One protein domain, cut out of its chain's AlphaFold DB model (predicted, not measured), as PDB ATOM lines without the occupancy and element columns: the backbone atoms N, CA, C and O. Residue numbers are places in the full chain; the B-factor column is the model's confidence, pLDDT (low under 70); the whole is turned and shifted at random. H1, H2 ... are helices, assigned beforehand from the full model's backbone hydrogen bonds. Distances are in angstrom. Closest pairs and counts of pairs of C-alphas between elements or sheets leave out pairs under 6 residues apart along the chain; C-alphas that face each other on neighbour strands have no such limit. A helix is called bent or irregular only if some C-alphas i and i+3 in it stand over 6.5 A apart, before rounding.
ATOM      1  N   GLY A  19     -22.672 -16.619  -4.699       97.50
ATOM      2  CA  GLY A  19     -21.355 -16.028  -4.456       97.50
ATOM      3  C   GLY A  19     -21.233 -14.609  -5.020       97.50
ATOM      4  O   GLY A  19     -20.799 -13.704  -4.306       97.50
ATOM      5  N   GLN A  20     -21.678 -14.395  -6.264       97.19
ATOM      6  CA  GLN A  20     -21.685 -13.068  -6.900       97.19
ATOM      7  C   GLN A  20     -22.609 -12.077  -6.182       97.19
ATOM      8  O   GLN A  20     -22.263 -10.910  -6.023       97.19
ATOM      9  N   GLU A  21     -23.777 -12.526  -5.722       96.75
ATOM     10  CA  GLU A  21     -24.708 -11.694  -4.952       96.75
ATOM     11  C   GLU A  21     -24.069 -11.191  -3.656       96.75
ATOM     12  O   GLU A  21     -24.134  -9.994  -3.365       96.75
ATOM     13  N   LEU A  22     -23.382 -12.068  -2.913       97.44
ATOM     14  CA  LEU A  22     -22.648 -11.653  -1.719       97.44
ATOM     15  C   LEU A  22     -21.516 -10.674  -2.062       97.44
ATOM     16  O   LEU A  22     -21.316  -9.697  -1.339       97.44
ATOM     17  N   ARG A  23     -20.784 -10.909  -3.158       96.62
ATOM     18  CA  ARG A  23     -19.752  -9.978  -3.629       96.62
ATOM     19  C   ARG A  23     -20.331  -8.587  -3.883       96.62
ATOM     20  O   ARG A  23     -19.812  -7.618  -3.336       96.62
ATOM     21  N   ARG A  24     -21.417  -8.496  -4.651       95.69
ATOM     22  CA  ARG A  24     -22.080  -7.223  -4.976       95.69
ATOM     23  C   ARG A  24     -22.541  -6.488  -3.725       95.69
ATOM     24  O   ARG A  24     -22.344  -5.284  -3.629       95.69
ATOM     25  N   ALA A  25     -23.100  -7.200  -2.749       96.38
ATOM     26  CA  ALA A  25     -23.493  -6.595  -1.481       96.38
ATOM     27  C   ALA A  25     -22.286  -6.053  -0.698       96.38
ATOM     28  O   ALA A  25     -22.339  -4.944  -0.169       96.38
ATOM     29  N   LEU A  26     -21.172  -6.793  -0.664       95.75
ATOM     30  CA  LEU A  26     -19.930  -6.318  -0.051       95.75
ATOM     31  C   LEU A  26     -19.377  -5.085  -0.777       95.75
ATOM     32  O   LEU A  26     -18.908  -4.163  -0.118       95.75
ATOM     33  N   GLU A  27     -19.437  -5.036  -2.105       94.69
ATOM     34  CA  GLU A  27     -19.016  -3.873  -2.895       94.69
ATOM     35  C   GLU A  27     -19.905  -2.651  -2.626       94.69
ATOM     36  O   GLU A  27     -19.389  -1.584  -2.294       94.69
ATOM     37  N   GLN A  28     -21.228  -2.822  -2.657       95.12
ATOM     38  CA  GLN A  28     -22.205  -1.765  -2.366       95.12
ATOM     39  C   GLN A  28     -22.058  -1.195  -0.948       95.12
ATOM     40  O   GLN A  28     -22.252  -0.000  -0.737       95.12
ATOM     41  N   ASN A  29     -21.659  -2.029   0.012       94.69
ATOM     42  CA  ASN A  29     -21.452  -1.639   1.406       94.69
ATOM     43  C   ASN A  29     -19.992  -1.259   1.730       94.69
ATOM     44  O   ASN A  29     -19.604  -1.273   2.900       94.69
ATOM     45  N   ASN A  30     -19.165  -0.923   0.729       92.94
ATOM     46  CA  ASN A  30     -17.760  -0.511   0.899       92.94
ATOM     47  C   ASN A  30     -16.884  -1.525   1.670       92.94
ATOM     48  O   ASN A  30     -15.963  -1.162   2.402       92.94
ATOM     49  N   ALA A  31     -17.167  -2.817   1.514       94.31
ATOM     50  CA  ALA A  31     -16.494  -3.934   2.174       94.31
ATOM     51  C   ALA A  31     -15.752  -4.867   1.193       94.31
ATOM     52  O   ALA A  31     -15.335  -5.963   1.578       94.31
ATOM     53  N   ALA A  32     -15.550  -4.439  -0.058       92.88
ATOM     54  CA  ALA A  32     -14.834  -5.193  -1.095       92.88
ATOM     55  C   ALA A  32     -13.406  -5.590  -0.678       92.88
ATOM     56  O   ALA A  32     -12.935  -6.683  -0.988       92.88
ATOM     57  N   ASN A  33     -12.736  -4.752   0.119       94.12
ATOM     58  CA  ASN A  33     -11.410  -5.036   0.674       94.12
ATOM     59  C   ASN A  33     -11.361  -6.307   1.551       94.12
ATOM     60  O   ASN A  33     -10.281  -6.834   1.812       94.12
ATOM     61  N   LYS A  34     -12.512  -6.820   2.008       95.12
ATOM     62  CA  LYS A  34     -12.609  -8.052   2.805       95.12
ATOM     63  C   LYS A  34     -12.688  -9.321   1.952       95.12
ATOM     64  O   LYS A  34     -12.510 -10.408   2.508       95.12
ATOM     65  N   LEU A  35     -12.940  -9.211   0.642       95.81
ATOM     66  CA  LEU A  35     -13.147 -10.355  -0.257       95.81
ATOM     67  C   LEU A  35     -11.999 -11.376  -0.216       95.81
ATOM     68  O   LEU A  35     -12.302 -12.552  -0.003       95.81
ATOM     69  N   PRO A  36     -10.706 -10.992  -0.302       94.94
ATOM     70  CA  PRO A  36      -9.615 -11.970  -0.267       94.94
ATOM     71  C   PRO A  36      -9.588 -12.776   1.038       94.94
ATOM     72  O   PRO A  36      -9.450 -13.999   1.028       94.94
ATOM     73  N   GLY A  37      -9.786 -12.102   2.176       97.31
ATOM     74  CA  GLY A  37      -9.796 -12.745   3.488       97.31
ATOM     75  C   GLY A  37     -11.009 -13.655   3.701       97.31
ATOM     76  O   GLY A  37     -10.879 -14.721   4.301       97.31
ATOM     77  N   ILE A  38     -12.184 -13.258   3.201       97.81
ATOM     78  CA  ILE A  38     -13.380 -14.111   3.207       97.81
ATOM     79  C   ILE A  38     -13.143 -15.342   2.327       97.81
ATOM     80  O   ILE A  38     -13.344 -16.461   2.795       97.81
ATOM     81  N   GLY A  39     -12.662 -15.144   1.098       97.38
ATOM     82  CA  GLY A  39     -12.372 -16.217   0.152       97.38
ATOM     83  C   GLY A  39     -11.406 -17.249   0.716       97.38
ATOM     84  O   GLY A  39     -11.698 -18.439   0.682       97.38
ATOM     85  N   TYR A  40     -10.301 -16.806   1.319       97.56
ATOM     86  CA  TYR A  40      -9.318 -17.714   1.915       97.56
ATOM     87  C   TYR A  40      -9.893 -18.536   3.077       97.56
ATOM     88  O   TYR A  40      -9.636 -19.737   3.179       97.56
ATOM     89  N   ARG A  41     -10.712 -17.925   3.946       97.94
ATOM     90  CA  ARG A  41     -11.389 -18.662   5.029       97.94
ATOM     91  C   ARG A  41     -12.351 -19.712   4.478       97.94
ATOM     92  O   ARG A  41     -12.284 -20.861   4.896       97.94
ATOM     93  N   LEU A  42     -13.195 -19.336   3.517       98.31
ATOM     94  CA  LEU A  42     -14.149 -20.255   2.894       98.31
ATOM     95  C   LEU A  42     -13.445 -21.398   2.146       98.31
ATOM     96  O   LEU A  42     -13.859 -22.545   2.282       98.31
ATOM     97  N   LEU A  43     -12.346 -21.114   1.435       97.81
ATOM     98  CA  LEU A  43     -11.510 -22.131   0.785       97.81
ATOM     99  C   LEU A  43     -10.950 -23.139   1.787       97.81
ATOM    100  O   LEU A  43     -10.903 -24.331   1.493       97.81
ATOM    101  N   ASN A  44     -10.530 -22.679   2.967       98.06
ATOM    102  CA  ASN A  44     -10.024 -23.574   4.000       98.06
ATOM    103  C   ASN A  44     -11.101 -24.520   4.519       98.06
ATOM    104  O   ASN A  44     -10.825 -25.712   4.618       98.06
ATOM    105  N   PHE A  45     -12.306 -24.019   4.796       98.06
ATOM    106  CA  PHE A  45     -13.419 -24.864   5.235       98.06
ATOM    107  C   PHE A  45     -13.846 -25.850   4.145       98.06
ATOM    108  O   PHE A  45     -14.010 -27.031   4.434       98.06
ATOM    109  N   ALA A  46     -13.927 -25.397   2.888       97.81
ATOM    110  CA  ALA A  46     -14.221 -26.261   1.747       97.81
ATOM    111  C   ALA A  46     -13.197 -27.401   1.618       97.81
ATOM    112  O   ALA A  46     -13.568 -28.563   1.537       97.81
ATOM    113  N   ARG A  47     -11.898 -27.082   1.686       97.06
ATOM    114  CA  ARG A  47     -10.803 -28.054   1.536       97.06
ATOM    115  C   ARG A  47     -10.796 -29.151   2.604       97.06
ATOM    116  O   ARG A  47     -10.317 -30.244   2.328       97.06
ATOM    117  N   VAL A  48     -11.238 -28.848   3.824       96.94
ATOM    118  CA  VAL A  48     -11.271 -29.823   4.933       96.94
ATOM    119  C   VAL A  48     -12.652 -30.455   5.127       96.94
ATOM    120  O   VAL A  48     -12.830 -31.212   6.076       96.94
ATOM    121  N   GLY A  49     -13.624 -30.137   4.264       95.81
ATOM    122  CA  GLY A  49     -14.994 -30.638   4.368       95.81
ATOM    123  C   GLY A  49     -15.779 -30.077   5.560       95.81
ATOM    124  O   GLY A  49     -16.785 -30.661   5.958       95.81
ATOM    125  N   ASP A  50     -15.353 -28.952   6.154       96.88
ATOM    126  CA  ASP A  50     -16.045 -28.339   7.299       96.88
ATOM    127  C   ASP A  50     -17.243 -27.498   6.843       96.88
ATOM    128  O   ASP A  50     -17.268 -26.263   6.827       96.88
ATOM    129  N   LYS A  51     -18.261 -28.241   6.450       95.56
ATOM    130  CA  LYS A  51     -19.536 -27.783   5.927       95.56
ATOM    131  C   LYS A  51     -20.341 -26.931   6.903       95.56
ATOM    132  O   LYS A  51     -20.951 -25.946   6.490       95.56
ATOM    133  N   ASN A  52     -20.309 -27.268   8.191       95.81
ATOM    134  CA  ASN A  52     -21.018 -26.506   9.217       95.81
ATOM    135  C   ASN A  52     -20.384 -25.127   9.387       95.81
ATOM    136  O   ASN A  52     -21.083 -24.118   9.299       95.81
ATOM    137  N   THR A  53     -19.057 -25.062   9.531       97.69
ATOM    138  CA  THR A  53     -18.360 -23.778   9.670       97.69
ATOM    139  C   THR A  53     -18.433 -22.948   8.385       97.69
ATOM    140  O   THR A  53     -18.544 -21.718   8.447       97.69
ATOM    141  N   PHE A  54     -18.434 -23.594   7.214       98.06
ATOM    142  CA  PHE A  54     -18.686 -22.920   5.941       98.06
ATOM    143  C   PHE A  54     -20.078 -22.269   5.915       98.06
ATOM    144  O   PHE A  54     -20.180 -21.062   5.685       98.06
ATOM    145  N   ALA A  55     -21.140 -23.033   6.195       96.88
ATOM    146  CA  ALA A  55     -22.515 -22.535   6.186       96.88
ATOM    147  C   ALA A  55     -22.725 -21.415   7.219       96.88
ATOM    148  O   ALA A  55     -23.256 -20.357   6.880       96.88
ATOM    149  N   ASP A  56     -22.220 -21.593   8.441       97.81
ATOM    150  CA  ASP A  56     -22.222 -20.573   9.492       97.81
ATOM    151  C   ASP A  56     -21.545 -19.277   9.044       97.81
ATOM    152  O   ASP A  56     -22.037 -18.177   9.312       97.81
ATOM    153  N   SER A  57     -20.402 -19.391   8.361       97.75
ATOM    154  CA  SER A  57     -19.669 -18.237   7.844       97.75
ATOM    155  C   SER A  57     -20.490 -17.488   6.796       97.75
ATOM    156  O   SER A  57     -20.567 -16.260   6.854       97.75
ATOM    157  N   ILE A  58     -21.145 -18.206   5.878       97.69
ATOM    158  CA  ILE A  58     -22.041 -17.601   4.885       97.69
ATOM    159  C   ILE A  58     -23.230 -16.919   5.566       97.69
ATOM    160  O   ILE A  58     -23.489 -15.752   5.288       97.69
ATOM    161  N   ILE A  59     -23.913 -17.579   6.505       98.06
ATOM    162  CA  ILE A  59     -25.070 -16.998   7.209       98.06
ATOM    163  C   ILE A  59     -24.679 -15.692   7.905       98.06
ATOM    164  O   ILE A  59     -25.356 -14.677   7.733       98.06
ATOM    165  N   ARG A  60     -23.558 -15.677   8.637       97.69
ATOM    166  CA  ARG A  60     -23.061 -14.464   9.310       97.69
ATOM    167  C   ARG A  60     -22.745 -13.347   8.318       97.69
ATOM    168  O   ARG A  60     -23.037 -12.189   8.608       97.69
ATOM    169  N   LEU A  61     -22.176 -13.677   7.157       97.31
ATOM    170  CA  LEU A  61     -21.914 -12.697   6.103       97.31
ATOM    171  C   LEU A  61     -23.222 -12.096   5.580       97.31
ATOM    172  O   LEU A  61     -23.347 -10.875   5.588       97.31
ATOM    173  N   TYR A  62     -24.218 -12.914   5.240       97.38
ATOM    174  CA  TYR A  62     -25.523 -12.427   4.775       97.38
ATOM    175  C   TYR A  62     -26.224 -11.560   5.825       97.38
ATOM    176  O   TYR A  62     -26.674 -10.464   5.499       97.38
ATOM    177  N   VAL A  63     -26.236 -11.982   7.093       96.94
ATOM    178  CA  VAL A  63     -26.777 -11.179   8.204       96.94
ATOM    179  C   VAL A  63     -26.040  -9.844   8.327       96.94
ATOM    180  O   VAL A  63     -26.681  -8.803   8.422       96.94
ATOM    181  N   SER A  64     -24.703  -9.843   8.259       95.44
ATOM    182  CA  SER A  64     -23.907  -8.607   8.335       95.44
ATOM    183  C   SER A  64     -24.178  -7.633   7.183       95.44
ATOM    184  O   SER A  64     -23.956  -6.437   7.338       95.44
ATOM    185  N   GLN A  65     -24.640  -8.143   6.038       95.69
ATOM    186  CA  GLN A  65     -25.005  -7.355   4.862       95.69
ATOM    187  C   GLN A  65     -26.521  -7.097   4.777       95.69
ATOM    188  O   GLN A  65     -26.991  -6.570   3.774       95.69
ATOM    189  N   SER A  66     -27.299  -7.459   5.809       95.25
ATOM    190  CA  SER A  66     -28.772  -7.368   5.828       95.25
ATOM    191  C   SER A  66     -29.458  -8.087   4.654       95.25
ATOM    192  O   SER A  66     -30.503  -7.661   4.166       95.25
ATOM    193  N   MET A  67     -28.871  -9.191   4.190       95.62
ATOM    194  CA  MET A  67     -29.373  -9.993   3.077       95.62
ATOM    195  C   MET A  67     -30.181 -11.201   3.561       95.62
ATOM    196  O   MET A  67     -29.926 -11.769   4.625       95.62
ATOM    197  N   LYS A  68     -31.108 -11.669   2.720       95.50
ATOM    198  CA  LYS A  68     -31.768 -12.966   2.904       95.50
ATOM    199  C   LYS A  68     -30.777 -14.097   2.621       95.50
ATOM    200  O   LYS A  68     -30.203 -14.143   1.540       95.50
ATOM    201  N   VAL A  69     -30.628 -15.022   3.566       95.50
ATOM    202  CA  VAL A  69     -29.776 -16.217   3.428       95.50
ATOM    203  C   VAL A  69     -30.185 -17.036   2.187       95.50
ATOM    204  O   VAL A  69     -31.386 -17.259   1.993       95.50
ATOM    205  N   PRO A  70     -29.233 -17.490   1.348       94.31
ATOM    206  CA  PRO A  70     -29.541 -18.131   0.078       94.31
ATOM    207  C   PRO A  70     -29.949 -19.596   0.287       94.31
ATOM    208  O   PRO A  70     -29.384 -20.311   1.119       94.31
ATOM    209  N   ASP A  71     -30.912 -20.065  -0.506       93.50
ATOM    210  CA  ASP A  71     -31.441 -21.435  -0.440       93.50
ATOM    211  C   ASP A  71     -30.398 -22.502  -0.806       93.50
ATOM    212  O   ASP A  71     -30.517 -23.650  -0.377       93.50
ATOM    213  N   ILE A  72     -29.337 -22.121  -1.529       94.38
ATOM    214  CA  ILE A  72     -28.236 -23.019  -1.891       94.38
ATOM    215  C   ILE A  72     -27.558 -23.659  -0.674       94.38
ATOM    216  O   ILE A  72     -27.040 -24.771  -0.788       94.38
ATOM    217  N   LEU A  73     -27.608 -23.017   0.502       94.69
ATOM    218  CA  LEU A  73     -27.093 -23.617   1.732       94.69
ATOM    219  C   LEU A  73     -27.796 -24.935   2.064       94.69
ATOM    220  O   LEU A  73     -27.151 -25.837   2.575       94.69
ATOM    221  N   LEU A  74     -29.076 -25.102   1.718       93.00
ATOM    222  CA  LEU A  74     -29.781 -26.371   1.916       93.00
ATOM    223  C   LEU A  74     -29.186 -27.484   1.047       93.00
ATOM    224  O   LEU A  74     -29.065 -28.618   1.502       93.00
ATOM    225  N   SER A  75     -28.784 -27.164  -0.188       92.50
ATOM    226  CA  SER A  75     -28.100 -28.116  -1.071       92.50
ATOM    227  C   SER A  75     -26.711 -28.458  -0.543       92.50
ATOM    228  O   SER A  75     -26.370 -29.634  -0.477       92.50
ATOM    229  N   MET A  76     -25.961 -27.450  -0.084       93.50
ATOM    230  CA  MET A  76     -24.664 -27.651   0.569       93.50
ATOM    231  C   MET A  76     -24.786 -28.444   1.865       93.50
ATOM    232  O   MET A  76     -23.825 -29.097   2.232       93.50
ATOM    233  N   LEU A  77     -25.935 -28.383   2.556       91.50
ATOM    234  CA  LEU A  77     -26.240 -29.088   3.806       91.50
ATOM    235  C   LEU A  77     -26.649 -30.552   3.629       91.50
ATOM    236  O   LEU A  77     -26.471 -31.336   4.559       91.50
ATOM    237  N   ASN A  78     -27.083 -30.959   2.438       85.50
ATOM    238  CA  ASN A  78     -27.675 -32.282   2.230       85.50
ATOM    239  C   ASN A  78     -26.912 -33.199   1.259       85.50
ATOM    240  O   ASN A  78     -27.201 -34.387   1.215       85.50
ATOM    241  N   ASP A  79     -25.963 -32.666   0.482       79.62
ATOM    242  CA  ASP A  79     -25.055 -33.391  -0.436       79.62
ATOM    243  C   ASP A  79     -25.726 -34.401  -1.393       79.62
ATOM    244  O   ASP A  79     -25.075 -35.298  -1.922       79.62
ATOM    245  N   TYR A  80     -27.037 -34.286  -1.643       76.81
ATOM    246  CA  TYR A  80     -27.777 -35.314  -2.386       76.81
ATOM    247  C   TYR A  80     -27.435 -35.374  -3.878       76.81
ATOM    248  O   TYR A  80     -27.393 -36.454  -4.460       76.81
ATOM    249  N   GLU A  81     -27.270 -34.217  -4.522       89.06
ATOM    250  CA  GLU A  81     -27.103 -34.132  -5.984       89.06
ATOM    251  C   GLU A  81     -25.702 -33.726  -6.415       89.06
ATOM    252  O   GLU A  81     -25.260 -34.067  -7.511       89.06
ATOM    253  N   VAL A  82     -25.044 -32.946  -5.568       94.12
ATOM    254  CA  VAL A  82     -23.713 -32.394  -5.766       94.12
ATOM    255  C   VAL A  82     -23.060 -32.404  -4.394       94.12
ATOM    256  O   VAL A  82     -23.698 -31.994  -3.420       94.12
ATOM    257  N   ASP A  83     -21.825 -32.882  -4.325       95.62
ATOM    258  CA  ASP A  83     -21.034 -32.863  -3.101       95.62
ATOM    259  C   ASP A  83     -20.791 -31.428  -2.611       95.62
ATOM    260  O   ASP A  83     -20.797 -30.453  -3.379       95.62
ATOM    261  N   PHE A  84     -20.595 -31.311  -1.299       96.19
ATOM    262  CA  PHE A  84     -20.376 -30.041  -0.626       96.19
ATOM    263  C   PHE A  84     -19.203 -29.273  -1.237       96.19
ATOM    264  O   PHE A  84     -19.339 -28.082  -1.511       96.19
ATOM    265  N   GLU A  85     -18.072 -29.936  -1.474       96.94
ATOM    266  CA  GLU A  85     -16.842 -29.327  -1.971       96.94
ATOM    267  C   GLU A  85     -17.073 -28.661  -3.326       96.94
ATOM    268  O   GLU A  85     -16.721 -27.495  -3.514       96.94
ATOM    269  N   THR A  86     -17.736 -29.349  -4.254       97.31
ATOM    270  CA  THR A  86     -18.052 -28.804  -5.576       97.31
ATOM    271  C   THR A  86     -18.994 -27.599  -5.478       97.31
ATOM    272  O   THR A  86     -18.781 -26.592  -6.164       97.31
ATOM    273  N   LEU A  87     -20.003 -27.633  -4.598       97.81
ATOM    274  CA  LEU A  87     -20.880 -26.477  -4.361       97.81
ATOM    275  C   LEU A  87     -20.134 -25.309  -3.712       97.81
ATOM    276  O   LEU A  87     -20.329 -24.158  -4.110       97.81
ATOM    277  N   ALA A  88     -19.277 -25.594  -2.734       98.06
ATOM    278  CA  ALA A  88     -18.466 -24.608  -2.039       98.06
ATOM    279  C   ALA A  88     -17.490 -23.931  -3.007       98.06
ATOM    280  O   ALA A  88     -17.407 -22.704  -3.029       98.06
ATOM    281  N   TYR A  89     -16.814 -24.697  -3.867       98.00
ATOM    282  CA  TYR A  89     -15.940 -24.143  -4.896       98.00
ATOM    283  C   TYR A  89     -16.712 -23.314  -5.919       98.00
ATOM    284  O   TYR A  89     -16.278 -22.205  -6.217       98.00
ATOM    285  N   ALA A  90     -17.881 -23.766  -6.385       97.75
ATOM    286  CA  ALA A  90     -18.720 -22.965  -7.279       97.75
ATOM    287  C   ALA A  90     -19.115 -21.622  -6.641       97.75
ATOM    288  O   ALA A  90     -19.008 -20.574  -7.281       97.75
ATOM    289  N   TYR A  91     -19.512 -21.639  -5.367       98.19
ATOM    290  CA  TYR A  91     -19.822 -20.433  -4.601       98.19
ATOM    291  C   TYR A  91     -18.610 -19.500  -4.483       98.19
ATOM    292  O   TYR A  91     -18.715 -18.307  -4.765       98.19
ATOM    293  N   ILE A  92     -17.444 -20.031  -4.100       97.88
ATOM    294  CA  ILE A  92     -16.205 -19.253  -3.959       97.88
ATOM    295  C   ILE A  92     -15.774 -18.660  -5.306       97.88
ATOM    296  O   ILE A  92     -15.362 -17.503  -5.351       97.88
ATOM    297  N   SER A  93     -15.901 -19.406  -6.407       97.31
ATOM    298  CA  SER A  93     -15.618 -18.899  -7.753       97.31
ATOM    299  C   SER A  93     -16.520 -17.727  -8.130       97.31
ATOM    300  O   SER A  93     -16.053 -16.800  -8.779       97.31
ATOM    301  N   GLY A  94     -17.788 -17.734  -7.715       96.69
ATOM    302  CA  GLY A  94     -18.680 -16.587  -7.899       96.69
ATOM    303  C   GLY A  94     -18.335 -15.409  -6.992       96.69
ATOM    304  O   GLY A  94     -18.404 -14.262  -7.413       96.69
ATOM    305  N   LEU A  95     -17.921 -15.690  -5.755       97.19
ATOM    306  CA  LEU A  95     -17.531 -14.672  -4.780       97.19
ATOM    307  C   LEU A  95     -16.241 -13.937  -5.166       97.19
ATOM    308  O   LEU A  95     -16.127 -12.741  -4.923       97.19
ATOM    309  N   LEU A  96     -15.254 -14.661  -5.697       95.31
ATOM    310  CA  LEU A  96     -13.928 -14.127  -6.033       95.31
ATOM    311  C   LEU A  96     -13.763 -13.804  -7.519       95.31
ATOM    312  O   LEU A  96     -12.811 -13.121  -7.886       95.31
ATOM    313  N   GLY A  97     -14.645 -14.321  -8.372       89.19
ATOM    314  CA  GLY A  97     -14.623 -14.040  -9.798       89.19
ATOM    315  C   GLY A  97     -15.013 -12.596 -10.073       89.19
ATOM    316  O   GLY A  97     -15.848 -12.028  -9.371       89.19
TER     317      GLY A  97
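AT A GLANCE: This is residues 19 to 97 of the 108 residues of the protein "Type I-B CRISPR-associated protein Cas8b1/Cst1" of Fervidobacterium pennivorans (UniProt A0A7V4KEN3). This is an elongated bundle of helices laid lengthwise, with the longest helix, H2, side by side with H3 and with H5. H1 begins beside the last residues of H5 and runs on past them at one end of the bundle, while the short H4 packs on H3 and H5 at the other end. The printed part has 79 residues with five named helices, in the order H1, H2, H3, H4, H5, and no named strand; its class is all helix. It is compact, with a radius of gyration of the C-alphas of 11.7 A, and the C-alphas span 36 by 23 by 19 A.

IN THESE COORDINATES: H2, residues 32 to 47, is 23.4 A long from first to last C-alpha and begins with C-alpha 32 at (-14.834, -5.193, -1.095). It is irregular: C-alphas 33 and 36 are 7.2 A apart, against about 5 A in a regular helix. H3, residues 51 to 64, is 19.8 A long, and H5, residues 84 to 96, is 18.0 A long, ending with C-alpha 96 at (-13.928, -14.127, -6.033). H1, residues 19 to 28, is 14.4 A long and begins with C-alpha 19 at (-21.355, -16.028, -4.456). H4, residues 72 to 78, is 10.2 A long.

HOW THE PARTS SIT: H2 and H5 are the hub helices, touching three others each. They touch each other, the C-alphas of Ala 46 and Glu 85 being closest at 5.5 A, and run opposite ways at a shallow tilt of 14 degrees. H2 touches H3 with residues 42 to 46 alone; the closest C-alphas, of Phe 45 and Phe 54, are 5.7 A apart, and the two form a helical hairpin at a shallow tilt of 19 degrees. H2 touches H1 with residues 32 to 35 alone, closest at the C-alphas of Leu 26 and Ala 32, 5.3 A apart; this pair too is a helical hairpin. H1, H2, H3 and H5 form a bundle, a group of helices running roughly along one another. H1 touches H5, the C-alphas of Gly 19 and Leu 95 being closest at 4.1 A, and they run the same way at a shallow tilt of 31 degrees. H4 touches H3, closest at the C-alphas of Ala 55 and Leu 73, 6.5 A apart. H4 also touches H5, closest at the C-alphas of Met 76 and Phe 84, 5.1 A apart. H4 is apart from H1 and H2. In H1, H3, H4 and H5 every O i to N i+4 pair is within hydrogen-bond range; in H2, 10 of 12 are.

THE WHOLE: The C-alphas farthest apart, of Asn 30 and Tyr 80, are 36.4 A from each other, while those of Gly 19 and Gly 97 are 8.8 A apart. The printed part has no cut. The links H1 to H2, H2 to H3 and H4 to H5 are tight, and H3 to H4, with 7 residues between, is short. The mean pLDDT of the printed part is 95.5, and no printed residue is under 70.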